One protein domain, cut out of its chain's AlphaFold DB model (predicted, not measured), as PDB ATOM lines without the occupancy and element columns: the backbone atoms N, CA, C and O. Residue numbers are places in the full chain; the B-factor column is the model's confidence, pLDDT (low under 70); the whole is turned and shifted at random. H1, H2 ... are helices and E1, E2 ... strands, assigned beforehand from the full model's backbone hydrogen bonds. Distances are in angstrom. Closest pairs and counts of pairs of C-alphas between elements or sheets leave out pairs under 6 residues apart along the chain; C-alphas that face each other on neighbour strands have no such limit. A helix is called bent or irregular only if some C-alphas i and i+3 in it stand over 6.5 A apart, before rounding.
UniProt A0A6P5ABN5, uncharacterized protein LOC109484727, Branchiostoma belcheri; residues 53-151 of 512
ATOM      1  N   TYR A  53      46.795 -30.679  41.147       95.69
ATOM      2  CA  TYR A  53      45.780 -31.437  41.867       95.69
ATOM      3  C   TYR A  53      45.125 -32.433  40.911       95.69
ATOM      4  O   TYR A  53      44.781 -32.092  39.779       95.69
ATOM      5  N   THR A  54      44.967 -33.671  41.361       94.88
ATOM      6  CA  THR A  54      44.340 -34.768  40.610       94.88
ATOM      7  C   THR A  54      43.215 -35.380  41.439       94.88
ATOM      8  O   THR A  54      43.034 -35.024  42.604       94.88
ATOM      9  N   ARG A  55      42.486 -36.344  40.864       93.81
ATOM     10  CA  ARG A  55      41.351 -37.039  41.497       93.81
ATOM     11  C   ARG A  55      41.556 -37.392  42.976       93.81
ATOM     12  O   ARG A  55      40.664 -37.169  43.785       93.81
ATOM     13  N   SER A  56      42.711 -37.947  43.349       92.75
ATOM     14  CA  SER A  56      42.963 -38.393  44.732       92.75
ATOM     15  C   SER A  56      43.023 -37.251  45.747       92.75
ATOM     16  O   SER A  56      42.923 -37.502  46.942       92.75
ATOM     17  N   LEU A  57      43.203 -36.012  45.287       95.75
ATOM     18  CA  LEU A  57      43.287 -34.825  46.130       95.75
ATOM     19  C   LEU A  57      41.946 -34.100  46.278       95.75
ATOM     20  O   LEU A  57      41.885 -33.191  47.102       95.75
ATOM     21  N   ILE A  58      40.880 -34.506  45.567       95.81
ATOM     22  CA  ILE A  58      39.543 -33.893  45.686       95.81
ATOM     23  C   ILE A  58      39.110 -33.760  47.157       95.81
ATOM     24  O   ILE A  58      38.846 -32.629  47.561       95.81
ATOM     25  N   PRO A  59      39.131 -34.819  48.001       95.50
ATOM     26  CA  PRO A  59      38.694 -34.687  49.393       95.50
ATOM     27  C   PRO A  59      39.511 -33.653  50.174       95.50
ATOM     28  O   PRO A  59      38.957 -32.840  50.905       95.50
ATOM     29  N   SER A  60      40.835 -33.640  49.980       94.81
ATOM     30  CA  SER A  60      41.718 -32.693  50.667       94.81
ATOM     31  C   SER A  60      41.508 -31.251  50.210       94.81
ATOM     32  O   SER A  60      41.553 -30.346  51.035       94.81
ATOM     33  N   VAL A  61      41.259 -31.031  48.914       95.06
ATOM     34  CA  VAL A  61      40.994 -29.700  48.357       95.06
ATOM     35  C   VAL A  61      39.665 -29.182  48.895       95.06
ATOM     36  O   VAL A  61      39.645 -28.101  49.474       95.06
ATOM     37  N   LEU A  62      38.597 -29.977  48.799       94.19
ATOM     38  CA  LEU A  62      37.281 -29.605  49.320       94.19
ATOM     39  C   LEU A  62      37.348 -29.292  50.821       94.19
ATOM     40  O   LEU A  62      36.932 -28.219  51.238       94.19
ATOM     41  N   ASN A  63      37.982 -30.150  51.624       92.19
ATOM     42  CA  ASN A  63      38.139 -29.906  53.060       92.19
ATOM     43  C   ASN A  63      38.960 -28.643  53.392       92.19
ATOM     44  O   ASN A  63      38.746 -28.028  54.434       92.19
ATOM     45  N   THR A  64      39.924 -28.280  52.540       93.88
ATOM     46  CA  THR A  64      40.802 -27.121  52.770       93.88
ATOM     47  C   THR A  64      40.120 -25.805  52.414       93.88
ATOM     48  O   THR A  64      40.295 -24.830  53.139       93.88
ATOM     49  N   TYR A  65      39.402 -25.761  51.290       94.19
ATOM     50  CA  TYR A  65      38.942 -24.500  50.712       94.19
ATOM     51  C   TYR A  65      37.440 -24.242  50.871       94.19
ATOM     52  O   TYR A  65      37.040 -23.083  50.806       94.19
ATOM     53  N   LEU A  66      36.609 -25.267  51.111       92.50
ATOM     54  CA  LEU A  66      35.188 -25.035  51.377       92.50
ATOM     55  C   LEU A  66      35.005 -24.239  52.681       92.50
ATOM     56  O   LEU A  66      35.603 -24.594  53.706       92.50
ATOM     57  N   PRO A  67      34.141 -23.205  52.685       88.25
ATOM     58  CA  PRO A  67      33.710 -22.549  53.911       88.25
ATOM     59  C   PRO A  67      33.109 -23.554  54.894       88.25
ATOM     60  O   PRO A  67      32.510 -24.545  54.481       88.25
ATOM     61  N   GLU A  68      33.184 -23.268  56.197       84.44
ATOM     62  CA  GLU A  68      32.664 -24.169  57.240       84.44
ATOM     63  C   GLU A  68      31.198 -24.566  56.998       84.44
ATOM     64  O   GLU A  68      30.841 -25.735  57.108       84.44
ATOM     65  N   ALA A  69      30.369 -23.612  56.560       77.25
ATOM     66  CA  ALA A  69      28.964 -23.846  56.225       77.25
ATOM     67  C   ALA A  69      28.759 -24.838  55.057       77.25
ATOM     68  O   ALA A  69      27.733 -25.512  54.993       77.25
ATOM     69  N   ALA A  70      29.738 -24.962  54.157       78.44
ATOM     70  CA  ALA A  70      29.698 -25.811  52.966       78.44
ATOM     71  C   ALA A  70      30.442 -27.151  53.137       78.44
ATOM     72  O   ALA A  70      30.406 -27.993  52.242       78.44
ATOM     73  N   LYS A  71      31.071 -27.416  54.294       78.38
ATOM     74  CA  LYS A  71      31.793 -28.680  54.564       78.38
ATOM     75  C   LYS A  71      30.907 -29.933  54.625       78.38
ATOM     76  O   LYS A  71      31.419 -31.034  54.800       78.38
ATOM     77  N   HIS A  72      29.596 -29.783  54.454       77.88
ATOM     78  CA  HIS A  72      28.658 -30.890  54.286       77.88
ATOM     79  C   HIS A  72      28.731 -31.540  52.889       77.88
ATOM     80  O   HIS A  72      28.141 -32.600  52.687       77.88
ATOM     81  N   LEU A  73      29.429 -30.925  51.926       87.31
ATOM     82  CA  LEU A  73      29.588 -31.464  50.579       87.31
ATOM     83  C   LEU A  73      30.401 -32.772  50.612       87.31
ATOM     84  O   LEU A  73      31.608 -32.764  50.863       87.31
ATOM     85  N   ASP A  74      29.746 -33.903  50.342       90.88
ATOM     86  CA  ASP A  74      30.411 -35.207  50.275       90.88
ATOM     87  C   ASP A  74      31.381 -35.244  49.076       90.88
ATOM     88  O   ASP A  74      30.949 -35.073  47.932       90.88
ATOM     89  N   PRO A  75      32.692 -35.486  49.279       93.75
ATOM     90  CA  PRO A  75      33.648 -35.597  48.181       93.75
ATOM     91  C   PRO A  75      33.473 -36.880  47.349       93.75
ATOM     92  O   PRO A  75      34.019 -36.971  46.247       93.75
ATOM     93  N   THR A  76      32.758 -37.890  47.853       93.81
ATOM     94  CA  THR A  76      32.675 -39.228  47.243       93.81
ATOM     95  C   THR A  76      32.081 -39.207  45.827       93.81
ATOM     96  O   THR A  76      32.721 -39.767  44.929       93.81
ATOM     97  N   PRO A  77      30.946 -38.531  45.554       96.31
ATOM     98  CA  PRO A  77      30.374 -38.459  44.208       96.31
ATOM     99  C   PRO A  77      31.282 -37.733  43.200       96.31
ATOM    100  O   PRO A  77      31.380 -38.148  42.047       96.31
ATOM    101  N   TYR A  78      32.034 -36.717  43.635       97.25
ATOM    102  CA  TYR A  78      33.024 -36.029  42.794       97.25
ATOM    103  C   TYR A  78      34.214 -36.933  42.458       97.25
ATOM    104  O   TYR A  78      34.691 -36.967  41.323       97.25
ATOM    105  N   VAL A  79      34.690 -37.723  43.428       97.00
ATOM    106  CA  VAL A  79      35.728 -38.740  43.186       97.00
ATOM    107  C   VAL A  79      35.216 -39.829  42.240       97.00
ATOM    108  O   VAL A  79      35.984 -40.310  41.399       97.00
ATOM    109  N   ALA A  80      33.939 -40.209  42.336       96.88
ATOM    110  CA  ALA A  80      33.302 -41.145  41.415       96.88
ATOM    111  C   ALA A  80      33.266 -40.585  39.985       96.88
ATOM    112  O   ALA A  80      33.806 -41.222  39.075       96.88
ATOM    113  N   ALA A  81      32.771 -39.359  39.795       97.25
ATOM    114  CA  ALA A  81      32.794 -38.670  38.505       97.25
ATOM    115  C   ALA A  81      34.215 -38.573  37.929       97.25
ATOM    116  O   ALA A  81      34.464 -38.987  36.795       97.25
ATOM    117  N   ALA A  82      35.189 -38.147  38.738       95.94
ATOM    118  CA  ALA A  82      36.590 -38.022  38.337       95.94
ATOM    119  C   ALA A  82      37.320 -39.365  38.133       95.94
ATOM    120  O   ALA A  82      38.457 -39.398  37.655       95.94
ATOM    121  N   THR A  83      36.704 -40.493  38.502       94.81
ATOM    122  CA  THR A  83      37.202 -41.833  38.147       94.81
ATOM    123  C   THR A  83      36.889 -42.155  36.687       94.81
ATOM    124  O   THR A  83      37.704 -42.779  36.004       94.81
ATOM    125  N   VAL A  84      35.747 -41.681  36.185       94.50
ATOM    126  CA  VAL A  84      35.335 -41.837  34.787       94.50
ATOM    127  C   VAL A  84      35.910 -40.718  33.927       94.50
ATOM    128  O   VAL A  84      36.515 -40.995  32.899       94.50
ATOM    129  N   LEU A  85      35.816 -39.462  34.338       94.12
ATOM    130  CA  LEU A  85      36.256 -38.318  33.541       94.12
ATOM    131  C   LEU A  85      37.610 -37.803  34.048       94.12
ATOM    132  O   LEU A  85      37.798 -37.675  35.258       94.12
ATOM    133  N   PRO A  86      38.589 -37.536  33.164       91.12
ATOM    134  CA  PRO A  86      39.925 -37.144  33.593       91.12
ATOM    135  C   PRO A  86      39.890 -35.805  34.334       91.12
ATOM    136  O   PRO A  86      39.320 -34.829  33.855       91.12
ATOM    137  N   MET A  87      40.568 -35.744  35.479       92.75
ATOM    138  CA  MET A  87      40.679 -34.533  36.288       92.75
ATOM    139  C   MET A  87      42.143 -34.162  36.511       92.75
ATOM    140  O   MET A  87      42.951 -34.970  36.979       92.75
ATOM    141  N   ARG A  88      42.453 -32.900  36.227       94.75
ATOM    142  CA  ARG A  88      43.699 -32.235  36.590       94.75
ATOM    143  C   ARG A  88      43.406 -30.751  36.753       94.75
ATOM    144  O   ARG A  88      42.816 -30.158  35.860       94.75
ATOM    145  N   THR A  89      43.862 -30.152  37.840       96.69
ATOM    146  CA  THR A  89      43.871 -28.697  38.026       96.69
ATOM    147  C   THR A  89      45.160 -28.270  38.726       96.69
ATOM    148  O   THR A  89      46.064 -29.092  38.911       96.69
ATOM    149  N   ASN A  90      45.297 -26.997  39.078       97.56
ATOM    150  CA  ASN A  90      46.500 -26.466  39.700       97.56
ATOM    151  C   ASN A  90      46.201 -25.392  40.753       97.56
ATOM    152  O   ASN A  90      45.057 -24.983  40.938       97.56
ATOM    153  N   ASN A  91      47.243 -24.957  41.458       96.12
ATOM    154  CA  ASN A  91      47.130 -23.965  42.522       96.12
ATOM    155  C   ASN A  91      46.620 -22.602  42.049       96.12
ATOM    156  O   ASN A  91      45.847 -22.006  42.779       96.12
ATOM    157  N   TYR A  92      46.963 -22.138  40.845       97.75
ATOM    158  CA  TYR A  92      46.433 -20.871  40.333       97.75
ATOM    159  C   TYR A  92      44.916 -20.950  40.138       97.75
ATOM    160  O   TYR A  92      44.187 -20.104  40.638       97.75
ATOM    161  N   VAL A  93      44.419 -22.008  39.493       98.19
ATOM    162  CA  VAL A  93      42.970 -22.196  39.316       98.19
ATOM    163  C   VAL A  93      42.261 -22.293  40.670       98.19
ATOM    164  O   VAL A  93      41.293 -21.578  40.916       98.19
ATOM    165  N   VAL A  94      42.763 -23.156  41.556       97.62
ATOM    166  CA  VAL A  94      42.159 -23.421  42.870       97.62
ATOM    167  C   VAL A  94      42.155 -22.186  43.769       97.62
ATOM    168  O   VAL A  94      41.194 -21.992  44.499       97.62
ATOM    169  N   GLN A  95      43.211 -21.373  43.752       96.25
ATOM    170  CA  GLN A  95      43.383 -20.280  44.713       96.25
ATOM    171  C   GLN A  95      42.900 -18.933  44.174       96.25
ATOM    172  O   GLN A  95      42.399 -18.124  44.947       96.25
ATOM    173  N   GLU A  96      43.044 -18.689  42.870       97.00
ATOM    174  CA  GLU A  96      42.787 -17.372  42.279       97.00
ATOM    175  C   GLU A  96      41.457 -17.313  41.525       97.00
ATOM    176  O   GLU A  96      40.857 -16.241  41.418       97.00
ATOM    177  N   LEU A  97      40.982 -18.432  40.971       98.12
ATOM    178  CA  LEU A  97      39.834 -18.410  40.064       98.12
ATOM    179  C   LEU A  97      38.536 -18.903  40.695       98.12
ATOM    180  O   LEU A  97      37.518 -18.253  40.468       98.12
ATOM    181  N   ILE A  98      38.574 -20.001  41.455       98.44
ATOM    182  CA  ILE A  98      37.380 -20.597  42.072       98.44
ATOM    183  C   ILE A  98      36.888 -19.721  43.222       98.44
ATOM    184  O   ILE A  98      37.630 -19.465  44.174       98.44
ATOM    185  N   ASP A  99      35.623 -19.310  43.159       97.25
ATOM    186  CA  ASP A  99      34.922 -18.772  44.317       97.25
ATOM    187  C   ASP A  99      34.372 -19.922  45.168       97.25
ATOM    188  O   ASP A  99      33.286 -20.453  44.936       97.25
ATOM    189  N   TRP A 100      35.137 -20.307  46.188       96.12
ATOM    190  CA  TRP A 100      34.777 -21.401  47.090       96.12
ATOM    191  C   TRP A 100      33.509 -21.146  47.911       96.12
ATOM    192  O   TRP A 100      32.950 -22.098  48.452       96.12
ATOM    193  N   SER A 101      33.034 -19.898  47.997       94.62
ATOM    194  CA  SER A 101      31.766 -19.581  48.664       94.62
ATOM    195  C   SER A 101      30.535 -19.961  47.842       94.62
ATOM    196  O   SER A 101      29.456 -20.117  48.408       94.62
ATOM    197  N   ASN A 102      30.716 -20.161  46.535       95.31
ATOM    198  CA  ASN A 102      29.662 -20.504  45.589       95.31
ATOM    199  C   ASN A 102      29.801 -21.941  45.056       95.31
ATOM    200  O   ASN A 102      29.199 -22.277  44.049       95.31
ATOM    201  N   VAL A 103      30.630 -22.796  45.662       95.81
ATOM    202  CA  VAL A 103      30.756 -24.209  45.259       95.81
ATOM    203  C   VAL A 103      29.554 -25.006  45.797       95.81
ATOM    204  O   VAL A 103      29.286 -24.911  46.998       95.81
ATOM    205  N   PRO A 104      28.886 -25.841  44.971       94.56
ATOM    206  CA  PRO A 104      29.323 -26.326  43.653       94.56
ATOM    207  C   PRO A 104      28.950 -25.474  42.430       94.56
ATOM    208  O   PRO A 104      29.447 -25.761  41.345       94.56
ATOM    209  N   GLU A 105      28.129 -24.440  42.553       95.94
ATOM    210  CA  GLU A 105      27.649 -23.611  41.437       95.94
ATOM    211  C   GLU A 105      28.712 -22.675  40.822       95.94
ATOM    212  O   GLU A 105      28.458 -22.044  39.793       95.94
ATOM    213  N   ASP A 106      29.905 -22.564  41.413       98.19
ATOM    214  CA  ASP A 106      30.996 -21.746  40.888       98.19
ATOM    215  C   ASP A 106      31.388 -22.205  39.472       98.19
ATOM    216  O   ASP A 106      31.776 -23.363  39.277       98.19
ATOM    217  N   PRO A 107      31.358 -21.307  38.470       98.31
ATOM    218  CA  PRO A 107      31.616 -21.681  37.088       98.31
ATOM    219  C   PRO A 107      33.022 -22.259  36.894       98.31
ATOM    220  O   PRO A 107      33.205 -23.122  36.047       98.31
ATOM    221  N   ILE A 108      34.036 -21.844  37.659       98.62
ATOM    222  CA  ILE A 108      35.394 -22.379  37.484       98.62
ATOM    223  C   ILE A 108      35.533 -23.770  38.117       98.62
ATOM    224  O   ILE A 108      36.215 -24.637  37.560       98.62
ATOM    225  N   PHE A 109      34.858 -24.023  39.236       98.25
ATOM    226  CA  PHE A 109      34.736 -25.352  39.825       98.25
ATOM    227  C   PHE A 109      34.023 -26.309  38.863       98.25
ATOM    228  O   PHE A 109      34.577 -27.361  38.536       98.25
ATOM    229  N   GLN A 110      32.881 -25.891  38.310       98.19
ATOM    230  CA  GLN A 110      32.145 -26.596  37.252       98.19
ATOM    231  C   GLN A 110      33.041 -26.951  36.055       98.19
ATOM    232  O   GLN A 110      32.973 -28.053  35.506       98.19
ATOM    233  N   LEU A 111      33.949 -26.043  35.683       97.62
ATOM    234  CA  LEU A 111      34.888 -26.221  34.577       97.62
ATOM    235  C   LEU A 111      36.066 -27.156  34.850       97.62
ATOM    236  O   LEU A 111      36.663 -27.654  33.891       97.62
ATOM    237  N   THR A 112      36.453 -27.362  36.110       97.81
ATOM    238  CA  THR A 112      37.750 -27.985  36.445       97.81
ATOM    239  C   THR A 112      37.663 -29.181  37.394       97.81
ATOM    240  O   THR A 112      38.637 -29.929  37.527       97.81
ATOM    241  N   PHE A 113      36.493 -29.424  37.984       97.94
ATOM    242  CA  PHE A 113      36.182 -30.591  38.806       97.94
ATOM    243  C   PHE A 113      35.013 -31.354  38.173       97.94
ATOM    244  O   PHE A 113      33.950 -30.764  37.985       97.94
ATOM    245  N   PRO A 114      35.168 -32.648  37.834       97.62
ATOM    246  CA  PRO A 114      34.053 -33.456  37.362       97.62
ATOM    247  C   PRO A 114      32.911 -33.476  38.378       97.62
ATOM    248  O   PRO A 114      33.118 -33.830  39.540       97.62
ATOM    249  N   GLN A 115      31.724 -33.100  37.922       97.81
ATOM    250  CA  GLN A 115      30.515 -33.055  38.731       97.81
ATOM    251  C   GLN A 115      29.831 -34.426  38.748       97.81
ATOM    252  O   GLN A 115      29.940 -35.164  37.766       97.81
ATOM    253  N   PRO A 116      29.100 -34.784  39.815       97.38
ATOM    254  CA  PRO A 116      28.394 -36.065  39.893       97.38
ATOM    255  C   PRO A 116      27.425 -36.286  38.724       97.38
ATOM    256  O   PRO A 116      27.460 -37.339  38.087       97.38
ATOM    257  N   ASP A 117      26.659 -35.251  38.378       97.38
ATOM    258  CA  ASP A 117      25.620 -35.274  37.336       97.38
ATOM    259  C   ASP A 117      26.183 -35.317  35.905       97.38
ATOM    260  O   ASP A 117      25.449 -35.511  34.937       97.38
ATOM    261  N   MET A 118      27.508 -35.218  35.748       97.44
ATOM    262  CA  MET A 118      28.184 -35.533  34.486       97.44
ATOM    263  C   MET A 118      28.161 -37.031  34.159       97.44
ATOM    264  O   MET A 118      28.577 -37.425  33.068       97.44
ATOM    265  N   LEU A 119      27.717 -37.879  35.088       97.75
ATOM    266  CA  LEU A 119      27.434 -39.288  34.858       97.75
ATOM    267  C   LEU A 119      25.928 -39.531  34.935       97.75
ATOM    268  O   LEU A 119      25.234 -38.918  35.738       97.75
ATOM    269  N   MET A 120      25.438 -40.496  34.156       96.75
ATOM    270  CA  MET A 120      24.085 -41.015  34.364       96.75
ATOM    271  C   MET A 120      23.952 -41.575  35.792       96.75
ATOM    272  O   MET A 120      24.921 -42.180  36.278       96.75
ATOM    273  N   PRO A 121      22.790 -41.436  36.460       96.94
ATOM    274  CA  PRO A 121      22.614 -41.837  37.858       96.94
ATOM    275  C   PRO A 121      23.073 -43.271  38.154       96.94
ATOM    276  O   PRO A 121      23.784 -43.519  39.128       96.94
ATOM    277  N   GLU A 122      22.776 -44.217  37.262       96.31
ATOM    278  CA  GLU A 122      23.155 -45.622  37.418       96.31
ATOM    279  C   GLU A 122      24.671 -45.822  37.279       96.31
ATOM    280  O   GLU A 122      25.259 -46.696  37.919       96.31
ATOM    281  N   ALA A 123      25.332 -45.030  36.430       96.94
ATOM    282  CA  ALA A 123      26.784 -45.059  36.276       96.94
ATOM    283  C   ALA A 123      27.491 -44.481  37.506       96.94
ATOM    284  O   ALA A 123      28.456 -45.080  37.992       96.94
ATOM    285  N   LEU A 124      26.980 -43.369  38.038       97.69
ATOM    286  CA  LEU A 124      27.465 -42.771  39.278       97.69
ATOM    287  C   LEU A 124      27.328 -43.747  40.451       97.69
ATOM    288  O   LEU A 124      28.291 -43.953  41.194       97.69
ATOM    289  N   GLU A 125      26.168 -44.391  40.592       97.12
ATOM    290  CA  GLU A 125      25.903 -45.361  41.655       97.12
ATOM    291  C   GLU A 125      26.858 -46.562  41.574       97.12
ATOM    292  O   GLU A 125      27.467 -46.940  42.579       97.12
ATOM    293  N   ARG A 126      27.057 -47.137  40.377       96.88
ATOM    294  CA  ARG A 126      27.984 -48.266  40.174       96.88
ATOM    295  C   ARG A 126      29.413 -47.917  40.580       96.88
ATOM    296  O   ARG A 126      30.027 -48.666  41.340       96.88
ATOM    297  N   ILE A 127      29.943 -46.784  40.113       97.69
ATOM    298  CA  ILE A 127      31.303 -46.353  40.468       97.69
ATOM    299  C   ILE A 127      31.406 -46.056  41.969       97.69
ATOM    300  O   ILE A 127      32.377 -46.467  42.606       97.69
ATOM    301  N   SER A 128      30.399 -45.403  42.550       96.94
ATOM    302  CA  SER A 128      30.372 -45.077  43.981       96.94
ATOM    303  C   SER A 128      30.398 -46.336  44.848       96.94
ATOM    304  O   SER A 128      31.224 -46.426  45.756       96.94
ATOM    305  N   LYS A 129      29.595 -47.359  44.519       96.69
ATOM    306  CA  LYS A 129      29.616 -48.664  45.208       96.69
ATOM    307  C   LYS A 129      30.979 -49.347  45.109       96.69
ATOM    308  O   LYS A 129      31.481 -49.870  46.101       96.69
ATOM    309  N   LEU A 130      31.612 -49.328  43.933       97.12
ATOM    310  CA  LEU A 130      32.957 -49.889  43.758       97.12
ATOM    311  C   LEU A 130      34.002 -49.163  44.620       97.12
ATOM    312  O   LEU A 130      34.873 -49.815  45.197       97.12
ATOM    313  N   LEU A 131      33.914 -47.835  44.737       95.38
ATOM    314  CA  LEU A 131      34.799 -47.040  45.593       95.38
ATOM    315  C   LEU A 131      34.562 -47.325  47.083       95.38
ATOM    316  O   LEU A 131      35.529 -47.553  47.810       95.38
ATOM    317  N   GLN A 132      33.300 -47.377  47.522       94.75
ATOM    318  CA  GLN A 132      32.915 -47.702  48.903       94.75
ATOM    319  C   GLN A 132      33.408 -49.094  49.316       94.75
ATOM    320  O   GLN A 132      33.995 -49.258  50.385       94.75
ATOM    321  N   ASN A 133      33.277 -50.077  48.421       95.62
ATOM    322  CA  ASN A 133      33.750 -51.448  48.630       95.62
ATOM    323  C   ASN A 133      35.268 -51.612  48.442       95.62
ATOM    324  O   ASN A 133      35.769 -52.735  48.496       95.62
ATOM    325  N   LYS A 134      36.012 -50.520  48.198       95.12
ATOM    326  CA  LYS A 134      37.465 -50.523  47.950       95.12
ATOM    327  C   LYS A 134      37.875 -51.524  46.861       95.12
ATOM    328  O   LYS A 134      38.884 -52.219  46.992       95.12
ATOM    329  N   ALA A 135      37.087 -51.601  45.787       95.38
ATOM    330  CA  ALA A 135      37.325 -52.533  44.694       95.38
ATOM    331  C   ALA A 135      38.737 -52.356  44.092       95.38
ATOM    332  O   ALA A 135      39.263 -51.235  44.054       95.38
ATOM    333  N   PRO A 136      39.357 -53.434  43.569       95.62
ATOM    334  CA  PRO A 136      40.659 -53.343  42.919       95.62
ATOM    335  C   PRO A 136      40.667 -52.305  41.791       95.62
ATOM    336  O   PRO A 136      39.694 -52.164  41.045       95.62
ATOM    337  N   ARG A 137      41.801 -51.614  41.607       91.00
ATOM    338  CA  ARG A 137      41.956 -50.572  40.570       91.00
ATOM    339  C   ARG A 137      41.585 -51.058  39.167       91.00
ATOM    340  O   ARG A 137      41.014 -50.295  38.401       91.00
ATOM    341  N   THR A 138      41.868 -52.319  38.853       93.00
ATOM    342  CA  THR A 138      41.542 -52.946  37.564       93.00
ATOM    343  C   THR A 138      40.035 -53.067  37.326       93.00
ATOM    344  O   THR A 138      39.578 -52.876  36.202       93.00
ATOM    345  N   VAL A 139      39.249 -53.333  38.374       95.25
ATOM    346  CA  VAL A 139      37.779 -53.404  38.305       95.25
ATOM    347  C   VAL A 139      37.197 -52.009  38.084       95.25
ATOM    348  O   VAL A 139      36.384 -51.823  37.181       95.25
ATOM    349  N   LEU A 140      37.671 -51.017  38.848       93.31
ATOM    350  CA  LEU A 140      37.283 -49.612  38.671       93.31
ATOM    351  C   LEU A 140      37.614 -49.102  37.265       93.31
ATOM    352  O   LEU A 140      36.785 -48.450  36.637       93.31
ATOM    353  N   GLN A 141      38.808 -49.417  36.759       91.44
ATOM    354  CA  GLN A 141      39.234 -49.012  35.425       91.44
ATOM    355  C   GLN A 141      38.360 -49.637  34.335       91.44
ATOM    356  O   GLN A 141      37.931 -48.928  33.430       91.44
ATOM    357  N   ARG A 142      38.040 -50.933  34.444       92.94
ATOM    358  CA  ARG A 142      37.169 -51.621  33.484       92.94
ATOM    359  C   ARG A 142      35.772 -51.002  33.434       92.94
ATOM    360  O   ARG A 142      35.245 -50.796  32.346       92.94
ATOM    361  N   GLU A 143      35.184 -50.694  34.590       95.31
ATOM    362  CA  GLU A 143      33.863 -50.058  34.637       95.31
ATOM    363  C   GLU A 143      33.909 -48.621  34.097       95.31
ATOM    364  O   GLU A 143      33.056 -48.236  33.301       95.31
ATOM    365  N   ALA A 144      34.946 -47.849  34.438       93.50
ATOM    366  CA  ALA A 144      35.147 -46.516  33.877       93.50
ATOM    367  C   ALA A 144      35.308 -46.553  32.347       93.50
ATOM    368  O   ALA A 144      34.713 -45.742  31.646       93.50
ATOM    369  N   GLU A 145      36.075 -47.503  31.807       91.00
ATOM    370  CA  GLU A 145      36.229 -47.698  30.361       91.00
ATOM    371  C   GLU A 145      34.923 -48.107  29.677       91.00
ATOM    372  O   GLU A 145      34.666 -47.665  28.558       91.00
ATOM    373  N   ARG A 146      34.082 -48.909  30.341       93.00
ATOM    374  CA  ARG A 146      32.751 -49.263  29.835       93.00
ATOM    375  C   ARG A 146      31.874 -48.019  29.688       93.00
ATOM    376  O   ARG A 146      31.361 -47.786  28.602       93.00
ATOM    377  N   ILE A 147      31.796 -47.188  30.729       93.81
ATOM    378  CA  ILE A 147      31.031 -45.930  30.712       93.81
ATOM    379  C   ILE A 147      31.572 -44.976  29.634       93.81
ATOM    380  O   ILE A 147      30.820 -44.432  28.837       93.81
ATOM    381  N   ARG A 148      32.898 -44.818  29.542       92.44
ATOM    382  CA  ARG A 148      33.556 -43.957  28.541       92.44
ATOM    383  C   ARG A 148      33.221 -44.325  27.092       92.44
ATOM    384  O   ARG A 148      33.182 -43.440  26.243       92.44
ATOM    385  N   LYS A 149      33.006 -45.608  26.785       89.56
ATOM    386  CA  LYS A 149      32.636 -46.053  25.428       89.56
ATOM    387  C   LYS A 149      31.258 -45.548  25.001       89.56
ATOM    388  O   LYS A 149      31.046 -45.347  23.812       89.56
ATOM    389  N   GLU A 150      30.367 -45.306  25.957       90.06
ATOM    390  CA  GLU A 150      29.014 -44.788  25.726       90.06
ATOM    391  C   GLU A 150      29.012 -43.255  25.508       90.06
ATOM    392  O   GLU A 150      28.006 -42.696  25.095       90.06
ATOM    393  N   MET A 151      30.148 -42.568  25.715       91.88
ATOM    394  CA  MET A 151      30.279 -41.098  25.702       91.88
ATOM    395  C   MET A 151      30.897 -40.521  24.412       91.88
ATOM    396  O   MET A 151      31.593 -39.504  24.463       91.88
TER     397      MET A 151
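Overview. This is residues 53 to 151 of the 512 residues of the protein "uncharacterized protein LOC109484727" of Branchiostoma belcheri (UniProt A0A6P5ABN5). Look first at H2, near the middle of the domain: H1 packs beside it as one helical hairpin, and a second helical hairpin, H5 and H6 side by side, packs crosswise on H2 and makes one end of the longest axis. Toward the other end lie two short helices, H3 and H4, and the short strand E1, all away from H2; E1 is followed at once by H3, and a loop of 9 residues joins H3 to H4. The printed part has 99 residues, with six named helices and one named strand in the order H1, H2, E1, H3, H4, H5, H6; the class is mostly helix. The whole is compact, with a radius of gyration of the C-alphas of 13.6 A and spans of 36 by 24 by 21 A.

Arrangement. Begin with the longest helix, H6, residues 137 to 149. It touches H5, residues 121 to 132, opposite ways at a shallow tilt of 11 degrees, a helical hairpin; the closest C-alphas are those of Leu 130 and Leu 140, 6.7 A apart. Next find the hub, H2, residues 75 to 84, which touches three helices. It touches H6 the same way at a steep tilt of 67 degrees, with C-alphas 84 and 144 closest at 4.8 A. H2 and H5 touch with C-alphas 80 and 128 at 5.5 A, about perpendicular at 72 degrees, only just beyond a steep tilt. H1, residues 55 to 65, touches H2 as a hairpin, opposite ways at a shallow tilt of 31 degrees, with C-alphas 59 and 75 closest at 5.3 A. Farther out, H3, residues 91 to 97, and H4, residues 107 to 112, are close but not clearly touching, their closest C-alphas, 97 and 108, 6.5 A apart. E1, residues 88 to 90, pairs with no named strand, but residues 53 to 54 pair antiparallel with its residues 88 to 89. Every O i to N i+4 pair is within hydrogen-bond range in H3, H4, H5 and H6; in H1 it is 5 of 7 and in H2 5 of 6.

Along the chain. Find C-alpha 55 at (41.351, -37.039, 41.497), where H1 begins; it runs 15.7 A and is irregular, with C-alphas 56 and 59 7.3 A apart. H2 runs 14.9 A from C-alpha 75 at (33.648, -35.597, 48.181). H5 is 16.2 A long, and H6 runs 18.3 A to C-alpha 149 at (32.636, -46.053, 25.428).

Size, cuts and confidence. The C-alphas farthest apart, those of Glu 68 and Lys 149, are 38.6 A apart. The printed part has no cut and no long link. Its mean pLDDT is 94.5, and no printed residue is under 70.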